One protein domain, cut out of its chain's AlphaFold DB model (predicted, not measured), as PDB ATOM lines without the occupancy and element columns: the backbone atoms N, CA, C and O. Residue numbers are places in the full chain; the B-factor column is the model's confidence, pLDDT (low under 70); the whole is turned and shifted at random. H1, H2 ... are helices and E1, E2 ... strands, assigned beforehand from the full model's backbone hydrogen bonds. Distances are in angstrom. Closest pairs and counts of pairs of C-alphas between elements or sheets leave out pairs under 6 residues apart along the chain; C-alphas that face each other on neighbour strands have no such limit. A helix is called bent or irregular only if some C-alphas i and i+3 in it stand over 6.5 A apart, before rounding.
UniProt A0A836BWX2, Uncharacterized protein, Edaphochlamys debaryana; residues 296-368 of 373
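AT A GLANCE: This is residues 296 to 368 of the 373 residues of an uncharacterized protein of Edaphochlamys debaryana (UniProt A0A836BWX2). The long, bent strand E3 is the spine of a strongly twisted antiparallel sheet, with E4 along one side, E1 and E2 along the other, and H1 covering E1. Residues 321 to 326 stick out, and H2 lies off the sheet. The 73 printed residues, with elements in the order H1 E1 E2 E3 E4 H2, are of mixed class and loose: radius of gyration of the C-alphas 14.2 A, spans 36 by 31 by 17 A.

IN THESE COORDINATES: H1, residues 296 to 308, begins at C-alpha 296 (102.800, 146.597, 124.294) and is only just irregular: C-alphas 301 and 304 are 6.9 A apart. E1 is residues 313 to 317, E2 328 to 330, E3 333 to 342 with 25.9 A, E4 349 to 355, and H2 364 to 367, ending at C-alpha 367 (99.764, 176.622, 115.319).

HOW THE PARTS SIT: H1 is over E1, height over the sheet 8.2 A; their closest C-alphas, of Gly 301 and Ala 316, are 4.7 A apart. Within hydrogen-bond range are N 314 and O 341 of E1 and E3, 2.9 A. E2, E3 and E4 form a meander, antiparallel strands in a row, with N 330 and O 333 at 2.9 A, N 338 and O 351 at 2.8 A. H1 has 7 of 9 O i to N i+4 pairs within range; H2 is too short for one.

THE WHOLE: The farthest C-alphas, of Glu 346 and Glu 361, are 38.4 A apart. The printed part has no cut and no long link; pLDDT is under 70 at residues 310, 321 and 323.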
ATOM      1  N   GLU A 296     102.349 146.427 125.675       88.44
ATOM      2  CA  GLU A 296     102.800 146.597 124.294       88.44
ATOM      3  C   GLU A 296     102.941 148.081 123.932       88.44
ATOM      4  O   GLU A 296     103.918 148.453 123.286       88.44
ATOM      5  N   GLN A 297     102.013 148.937 124.383       86.31
ATOM      6  CA  GLN A 297     102.098 150.388 124.191       86.31
ATOM      7  C   GLN A 297     103.291 150.989 124.942       86.31
ATOM      8  O   GLN A 297     103.984 151.835 124.390       86.31
ATOM      9  N   LEU A 298     103.574 150.539 126.169       88.50
ATOM     10  CA  LEU A 298     104.757 150.982 126.917       88.50
ATOM     11  C   LEU A 298     106.055 150.459 126.291       88.50
ATOM     12  O   LEU A 298     107.047 151.179 126.213       88.50
ATOM     13  N   GLU A 299     106.066 149.215 125.814       87.12
ATOM     14  CA  GLU A 299     107.238 148.628 125.166       87.12
ATOM     15  C   GLU A 299     107.559 149.322 123.841       87.12
ATOM     16  O   GLU A 299     108.714 149.674 123.598       87.12
ATOM     17  N   ALA A 300     106.551 149.550 122.999       85.12
ATOM     18  CA  ALA A 300     106.709 150.247 121.729       85.12
ATOM     19  C   ALA A 300     106.958 151.746 121.917       85.12
ATOM     20  O   ALA A 300     107.777 152.321 121.209       85.12
ATOM     21  N   GLY A 301     106.248 152.354 122.865       81.88
ATOM     22  CA  GLY A 301     106.222 153.790 123.072       81.88
ATOM     23  C   GLY A 301     107.356 154.304 123.934       81.88
ATOM     24  O   GLY A 301     107.765 155.410 123.669       81.88
ATOM     25  N   LEU A 302     107.873 153.547 124.915       82.56
ATOM     26  CA  LEU A 302     108.936 153.984 125.840       82.56
ATOM     27  C   LEU A 302     110.214 153.141 125.739       82.56
ATOM     28  O   LEU A 302     111.315 153.684 125.669       82.56
ATOM     29  N   ILE A 303     110.090 151.809 125.739       80.31
ATOM     30  CA  ILE A 303     111.249 150.919 125.926       80.31
ATOM     31  C   ILE A 303     112.082 150.796 124.646       80.31
ATOM     32  O   ILE A 303     113.294 150.994 124.693       80.31
ATOM     33  N   ARG A 304     111.462 150.485 123.501       81.88
ATOM     34  CA  ARG A 304     112.186 150.333 122.227       81.88
ATOM     35  C   ARG A 304     112.890 151.624 121.790       81.88
ATOM     36  O   ARG A 304     114.095 151.549 121.547       81.88
ATOM     37  N   PRO A 305     112.239 152.805 121.782       79.88
ATOM     38  CA  PRO A 305     112.904 154.028 121.333       79.88
ATOM     39  C   PRO A 305     114.071 154.427 122.246       79.88
ATOM     40  O   PRO A 305     115.110 154.879 121.768       79.88
ATOM     41  N   ALA A 306     113.959 154.190 123.557       78.75
ATOM     42  CA  ALA A 306     115.040 154.475 124.499       78.75
ATOM     43  C   ALA A 306     116.263 153.555 124.334       78.75
ATOM     44  O   ALA A 306     117.384 153.943 124.691       78.75
ATOM     45  N   LEU A 307     116.063 152.335 123.819       80.31
ATOM     46  CA  LEU A 307     117.154 151.433 123.446       80.31
ATOM     47  C   LEU A 307     117.848 151.900 122.159       80.31
ATOM     48  O   LEU A 307     119.068 151.781 122.061       80.31
ATOM     49  N   GLU A 308     117.090 152.452 121.213       85.88
ATOM     50  CA  GLU A 308     117.577 152.882 119.896       85.88
ATOM     51  C   GLU A 308     118.274 154.254 119.922       85.88
ATOM     52  O   GLU A 308     119.244 154.456 119.191       85.88
ATOM     53  N   SER A 309     117.850 155.178 120.792       82.31
ATOM     54  CA  SER A 309     118.449 156.513 120.922       82.31
ATOM     55  C   SER A 309     118.736 156.879 122.388       82.31
ATOM     56  O   SER A 309     117.827 157.239 123.137       82.31
ATOM     57  N   PRO A 310     120.009 156.840 122.835       68.88
ATOM     58  CA  PRO A 310     120.387 157.063 124.235       68.88
ATOM     59  C   PRO A 310     120.150 158.473 124.789       68.88
ATOM     60  O   PRO A 310     120.341 158.688 125.981       68.88
ATOM     61  N   LEU A 311     119.786 159.433 123.944       73.44
ATOM     62  CA  LEU A 311     119.511 160.816 124.342       73.44
ATOM     63  C   LEU A 311     118.058 161.221 124.059       73.44
ATOM     64  O   LEU A 311     117.703 162.376 124.273       73.44
ATOM     65  N   ALA A 312     117.223 160.302 123.564       73.56
ATOM     66  CA  ALA A 312     115.846 160.626 123.239       73.56
ATOM     67  C   ALA A 312     114.991 160.719 124.507       73.56
ATOM     68  O   ALA A 312     114.968 159.813 125.343       73.56
ATOM     69  N   LYS A 313     114.252 161.821 124.605       80.06
ATOM     70  CA  LYS A 313     113.005 161.877 125.356       80.06
ATOM     71  C   LYS A 313     112.012 160.982 124.629       80.06
ATOM     72  O   LYS A 313     111.874 161.090 123.416       80.06
ATOM     73  N   VAL A 314     111.357 160.096 125.364       79.88
ATOM     74  CA  VAL A 314     110.448 159.119 124.782       79.88
ATOM     75  C   VAL A 314     109.040 159.330 125.337       79.88
ATOM     76  O   VAL A 314     108.873 159.613 126.528       79.88
ATOM     77  N   VAL A 315     108.030 159.230 124.470       81.44
ATOM     78  CA  VAL A 315     106.642 159.582 124.780       81.44
ATOM     79  C   VAL A 315     105.698 158.444 124.390       81.44
ATOM     80  O   VAL A 315     105.699 157.982 123.253       81.44
ATOM     81  N   ALA A 316     104.841 158.028 125.324       80.38
ATOM     82  CA  ALA A 316     103.694 157.171 125.044       80.38
ATOM     83  C   ALA A 316     102.398 157.963 125.258       80.38
ATOM     84  O   ALA A 316     102.167 158.508 126.338       80.38
ATOM     85  N   ILE A 317     101.545 158.001 124.234       82.19
ATOM     86  CA  ILE A 317     100.246 158.687 124.244       82.19
ATOM     87  C   ILE A 317      99.141 157.637 124.193       82.19
ATOM     88  O   ILE A 317      99.277 156.618 123.512       82.19
ATOM     89  N   ASN A 318      98.047 157.875 124.910       84.06
ATOM     90  CA  ASN A 318      96.895 156.983 124.907       84.06
ATOM     91  C   ASN A 318      95.577 157.758 124.933       84.06
ATOM     92  O   ASN A 318      95.572 158.953 125.198       84.06
ATOM     93  N   SER A 319      94.461 157.086 124.668       84.19
ATOM     94  CA  SER A 319      93.119 157.672 124.712       84.19
ATOM     95  C   SER A 319      92.332 157.179 125.927       84.19
ATOM     96  O   SER A 319      92.600 156.113 126.486       84.19
ATOM     97  N   PHE A 320      91.327 157.952 126.328       82.00
ATOM     98  CA  PHE A 320      90.369 157.533 127.348       82.00
ATOM     99  C   PHE A 320      89.402 156.460 126.811       82.00
ATOM    100  O   PHE A 320      89.147 156.377 125.611       82.00
ATOM    101  N   GLY A 321      88.889 155.603 127.700       69.50
ATOM    102  CA  GLY A 321      87.855 154.597 127.413       69.50
ATOM    103  C   GLY A 321      88.257 153.447 126.482       69.50
ATOM    104  O   GLY A 321      87.390 152.731 125.985       69.50
ATOM    105  N   GLY A 322      89.553 153.257 126.211       71.25
ATOM    106  CA  GLY A 322      90.045 152.141 125.402       71.25
ATOM    107  C   GLY A 322      89.352 152.035 124.034       71.25
ATOM    108  O   GLY A 322      89.462 152.934 123.204       71.25
ATOM    109  N   LYS A 323      88.648 150.919 123.783       63.50
ATOM    110  CA  LYS A 323      87.957 150.642 122.506       63.50
ATOM    111  C   LYS A 323      86.580 151.298 122.378       63.50
ATOM    112  O   LYS A 323      86.027 151.293 121.280       63.50
ATOM    113  N   ASP A 324      86.038 151.856 123.455       76.12
ATOM    114  CA  ASP A 324      84.653 152.332 123.470       76.12
ATOM    115  C   ASP A 324      84.512 153.737 122.863       76.12
ATOM    116  O   ASP A 324      83.405 154.181 122.572       76.12
ATOM    117  N   GLY A 325      85.627 154.420 122.575       82.25
ATOM    118  CA  GLY A 325      85.641 155.677 121.820       82.25
ATOM    119  C   GLY A 325      85.205 156.906 122.623       82.25
ATOM    120  O   GLY A 325      84.775 157.900 122.022       82.25
ATOM    121  N   VAL A 326      85.294 156.822 123.955       88.94
ATOM    122  CA  VAL A 326      85.148 157.944 124.894       88.94
ATOM    123  C   VAL A 326      86.269 158.949 124.647       88.94
ATOM    124  O   VAL A 326      87.432 158.572 124.540       88.94
ATOM    125  N   ARG A 327      85.930 160.236 124.559       93.12
ATOM    126  CA  ARG A 327      86.911 161.311 124.361       93.12
ATOM    127  C   ARG A 327      86.732 162.356 125.447       93.12
ATOM    128  O   ARG A 327      85.622 162.842 125.645       93.12
ATOM    129  N   LEU A 328      87.817 162.708 126.135       93.62
ATOM    130  CA  LEU A 328      87.811 163.809 127.092       93.62
ATOM    131  C   LEU A 328      88.039 165.114 126.332       93.62
ATOM    132  O   LEU A 328      89.177 165.504 126.072       93.62
ATOM    133  N   ILE A 329      86.951 165.784 125.965       94.31
ATOM    134  CA  ILE A 329      87.025 167.115 125.367       94.31
ATOM    135  C   ILE A 329      86.895 168.166 126.460       94.31
ATOM    136  O   ILE A 329      85.985 168.125 127.286       94.31
ATOM    137  N   SER A 330      87.799 169.138 126.450       94.94
ATOM    138  CA  SER A 330      87.596 170.371 127.191       94.94
ATOM    139  C   SER A 330      88.304 171.525 126.518       94.94
ATOM    140  O   SER A 330      89.460 171.419 126.108       94.94
ATOM    141  N   ARG A 331      87.604 172.651 126.454       95.44
ATOM    142  CA  ARG A 331      88.056 173.876 125.809       95.44
ATOM    143  C   ARG A 331      88.415 173.703 124.340       95.44
ATOM    144  O   ARG A 331      89.431 174.215 123.895       95.44
ATOM    145  N   GLY A 332      87.600 172.934 123.619       95.06
ATOM    146  CA  GLY A 332      87.832 172.577 122.219       95.06
ATOM    147  C   GLY A 332      88.941 171.545 121.990       95.06
ATOM    148  O   GLY A 332      89.000 170.954 120.916       95.06
ATOM    149  N   PHE A 333      89.781 171.257 122.985       95.38
ATOM    150  CA  PHE A 333      90.873 170.297 122.853       95.38
ATOM    151  C   PHE A 333      90.464 168.902 123.305       95.38
ATOM    152  O   PHE A 333      89.717 168.735 124.273       95.38
ATOM    153  N   GLU A 334      91.024 167.898 122.638       94.44
ATOM    154  CA  GLU A 334      91.002 166.523 123.111       94.44
ATOM    155  C   GLU A 334      92.188 166.282 124.031       94.44
ATOM    156  O   GLU A 334      93.346 166.380 123.625       94.44
ATOM    157  N   TRP A 335      91.895 165.979 125.288       93.81
ATOM    158  CA  TRP A 335      92.907 165.681 126.283       93.81
ATOM    159  C   TRP A 335      93.260 164.204 126.214       93.81
ATOM    160  O   TRP A 335      92.381 163.343 126.243       93.81
ATOM    161  N   VAL A 336      94.557 163.917 126.157       93.31
ATOM    162  CA  VAL A 336      95.088 162.554 126.119       93.31
ATOM    163  C   VAL A 336      96.101 162.344 127.248       93.31
ATOM    164  O   VAL A 336      96.941 163.221 127.482       93.31
ATOM    165  N   PRO A 337      96.041 161.223 127.994       93.31
ATOM    166  CA  PRO A 337      97.102 160.851 128.920       93.31
ATOM    167  C   PRO A 337      98.412 160.602 128.169       93.31
ATOM    168  O   PRO A 337      98.461 159.884 127.167       93.31
ATOM    169  N   MET A 338      99.486 161.176 128.698       92.31
ATOM    170  CA  MET A 338     100.828 161.106 128.146       92.31
ATOM    171  C   MET A 338     101.812 160.673 129.231       92.31
ATOM    172  O   MET A 338     101.907 161.295 130.292       92.31
ATOM    173  N   LEU A 339     102.577 159.623 128.945       91.19
ATOM    174  CA  LEU A 339     103.745 159.239 129.724       91.19
ATOM    175  C   LEU A 339     104.996 159.713 129.003       91.19
ATOM    176  O   LEU A 339     105.220 159.372 127.843       91.19
ATOM    177  N   GLN A 340     105.812 160.481 129.708       89.19
ATOM    178  CA  GLN A 340     107.101 160.946 129.231       89.19
ATOM    179  C   GLN A 340     108.190 160.321 130.090       89.19
ATOM    180  O   GLN A 340     108.172 160.437 131.314       89.19
ATOM    181  N   TRP A 341     109.170 159.697 129.451       88.06
ATOM    182  CA  TRP A 341     110.351 159.207 130.141       88.06
ATOM    183  C   TRP A 341     111.608 159.704 129.443       88.06
ATOM    184  O   TRP A 341     111.734 159.657 128.220       88.06
ATOM    185  N   GLU A 342     112.541 160.195 130.245       86.25
ATOM    186  CA  GLU A 342     113.865 160.590 129.793       86.25
ATOM    187  C   GLU A 342     114.866 159.608 130.378       86.25
ATOM    188  O   GLU A 342     114.827 159.277 131.567       86.25
ATOM    189  N   ARG A 343     115.773 159.115 129.532       72.44
ATOM    190  CA  ARG A 343     116.848 158.238 129.987       72.44
ATOM    191  C   ARG A 343     117.631 158.976 131.082       72.44
ATOM    192  O   ARG A 343     117.864 160.171 130.957       72.44
ATOM    193  N   PHE A 344     118.000 158.263 132.146       80.00
ATOM    194  CA  PHE A 344     118.582 158.784 133.402       80.00
ATOM    195  C   PHE A 344     117.594 159.358 134.429       80.00
ATOM    196  O   PHE A 344     118.009 159.605 135.559       80.00
ATOM    197  N   MET A 345     116.306 159.485 134.104       83.62
ATOM    198  CA  MET A 345     115.282 159.756 135.113       83.62
ATOM    199  C   MET A 345     114.853 158.455 135.797       83.62
ATOM    200  O   MET A 345     114.572 157.451 135.139       83.62
ATOM    201  N   GLU A 346     114.774 158.489 137.127       86.75
ATOM    202  CA  GLU A 346     114.344 157.350 137.951       86.75
ATOM    203  C   GLU A 346     112.846 157.040 137.804       86.75
ATOM    204  O   GLU A 346     112.407 155.931 138.107       86.75
ATOM    205  N   ALA A 347     112.060 158.004 137.318       87.50
ATOM    206  CA  ALA A 347     110.622 157.882 137.135       87.50
ATOM    207  C   ALA A 347     110.172 158.487 135.801       87.50
ATOM    208  O   ALA A 347     110.757 159.451 135.304       87.50
ATOM    209  N   ALA A 348     109.102 157.926 135.236       88.50
ATOM    210  CA  ALA A 348     108.376 158.545 134.135       88.50
ATOM    211  C   ALA A 348     107.463 159.659 134.673       88.50
ATOM    212  O   ALA A 348     106.800 159.490 135.699       88.50
ATOM    213  N   GLY A 349     107.424 160.788 133.970       91.19
ATOM    214  CA  GLY A 349     106.442 161.841 134.184       91.19
ATOM    215  C   GLY A 349     105.102 161.457 133.564       91.19
ATOM    216  O   GLY A 349     105.051 160.905 132.464       91.19
ATOM    217  N   PHE A 350     104.016 161.759 134.270       91.12
ATOM    218  CA  PHE A 350     102.658 161.618 133.760       91.12
ATOM    219  C   PHE A 350     102.029 162.997 133.575       91.12
ATOM    220  O   PHE A 350     102.055 163.829 134.483       91.12
ATOM    221  N   HIS A 351     101.458 163.223 132.396       92.38
ATOM    222  CA  HIS A 351     100.888 164.500 131.987       92.38
ATOM    223  C   HIS A 351      99.591 164.275 131.206       92.38
ATOM    224  O   HIS A 351      99.387 163.218 130.613       92.38
ATOM    225  N   PHE A 352      98.744 165.300 131.146       92.19
ATOM    226  CA  PHE A 352      97.690 165.378 130.139       92.19
ATOM    227  C   PHE A 352      98.117 166.356 129.059       92.19
ATOM    228  O   PHE A 352      98.545 167.471 129.362       92.19
ATOM    229  N   TYR A 353      98.012 165.921 127.810       91.50
ATOM    230  CA  TYR A 353      98.391 166.720 126.660       91.50
ATOM    231  C   TYR A 353      97.135 167.116 125.875       91.50
ATOM    232  O   TYR A 353      96.323 166.240 125.567       91.50
ATOM    233  N   PRO A 354      96.930 168.409 125.575       93.50
ATOM    234  CA  PRO A 354      95.848 168.835 124.704       93.50
ATOM    235  C   PRO A 354      96.235 168.574 123.246       93.50
ATOM    236  O   PRO A 354      97.291 168.992 122.778       93.50
ATOM    237  N   THR A 355      95.359 167.908 122.509       92.31
ATOM    238  CA  THR A 355      95.492 167.677 121.069       92.31
ATOM    239  C   THR A 355      94.379 168.402 120.338       92.31
ATOM    240  O   THR A 355      93.234 168.438 120.801       92.31
ATOM    241  N   LEU A 356      94.717 169.012 119.201       92.75
ATOM    242  CA  LEU A 356      93.701 169.555 118.317       92.75
ATOM    243  C   LEU A 356      93.045 168.386 117.570       92.75
ATOM    244  O   LEU A 356      93.756 167.601 116.937       92.75
ATOM    245  N   PRO A 357      91.714 168.242 117.620       92.88
ATOM    246  CA  PRO A 357      91.054 167.162 116.907       92.88
ATOM    247  C   PRO A 357      91.259 167.275 115.396       92.88
ATOM    248  O   PRO A 357      90.986 168.318 114.803       92.88
ATOM    249  N   GLY A 358      91.658 166.171 114.759       91.31
ATOM    250  CA  GLY A 358      91.969 166.140 113.322       91.31
ATOM    251  C   GLY A 358      90.804 166.527 112.402       91.31
ATOM    252  O   GLY A 358      91.021 166.845 111.240       91.31
ATOM    253  N   VAL A 359      89.573 166.557 112.920       92.62
ATOM    254  CA  VAL A 359      88.378 166.979 112.174       92.62
ATOM    255  C   VAL A 359      88.358 168.467 111.818       92.62
ATOM    256  O   VAL A 359      87.595 168.881 110.951       92.62
ATOM    257  N   LEU A 360      89.194 169.272 112.476       92.12
ATOM    258  CA  LEU A 360      89.379 170.678 112.128       92.12
ATOM    259  C   LEU A 360      90.301 170.861 110.912       92.12
ATOM    260  O   LEU A 360      90.337 171.957 110.371       92.12
ATOM    261  N   GLU A 361      91.004 169.805 110.474       90.94
ATOM    262  CA  GLU A 361      91.946 169.810 109.339       90.94
ATOM    263  C   GLU A 361      93.088 170.844 109.457       90.94
ATOM    264  O   GLU A 361      93.725 171.179 108.465       90.94
ATOM    265  N   VAL A 362      93.395 171.308 110.674       89.19
ATOM    266  CA  VAL A 362      94.503 172.238 110.954       89.19
ATOM    267  C   VAL A 362      95.755 171.454 111.344       89.19
ATOM    268  O   VAL A 362      95.713 170.635 112.270       89.19
ATOM    269  N   ALA A 363      96.872 171.708 110.661       87.94
ATOM    270  CA  ALA A 363      98.134 171.050 110.965       87.94
ATOM    271  C   ALA A 363      98.744 171.627 112.264       87.94
ATOM    272  O   ALA A 363      98.713 172.845 112.469       87.94
ATOM    273  N   PRO A 364      99.298 170.801 113.173       81.75
ATOM    274  CA  PRO A 364      99.921 171.293 114.406       81.75
ATOM    275  C   PRO A 364     101.035 172.323 114.168       81.75
ATOM    276  O   PRO A 364     101.218 173.237 114.976       81.75
ATOM    277  N   GLU A 365     101.752 172.193 113.050       84.81
ATOM    278  CA  GLU A 365     102.842 173.080 112.649       84.81
ATOM    279  C   GLU A 365     102.354 174.514 112.408       84.81
ATOM    280  O   GLU A 365     103.055 175.468 112.752       84.81
ATOM    281  N   ASP A 366     101.130 174.671 111.897       85.25
ATOM    282  CA  ASP A 366     100.530 175.977 111.605       85.25
ATOM    283  C   ASP A 366     100.169 176.743 112.885       85.25
ATOM    284  O   ASP A 366     100.138 177.973 112.902       85.25
ATOM    285  N   LEU A 367      99.970 176.026 113.997       81.44
ATOM    286  CA  LEU A 367      99.764 176.622 115.319       81.44
ATOM    287  C   LEU A 367     101.080 177.000 116.018       81.44
ATOM    288  O   LEU A 367     101.061 177.451 117.165       81.44
ATOM    289  N   GLY A 368     102.231 176.787 115.369       77.94
ATOM    290  CA  GLY A 368     103.548 176.972 115.981       77.94
ATOM    291  C   GLY A 368     103.822 175.988 117.123       77.94
ATOM    292  O   GLY A 368     104.729 176.212 117.930       77.94
TER     293      GLY A 368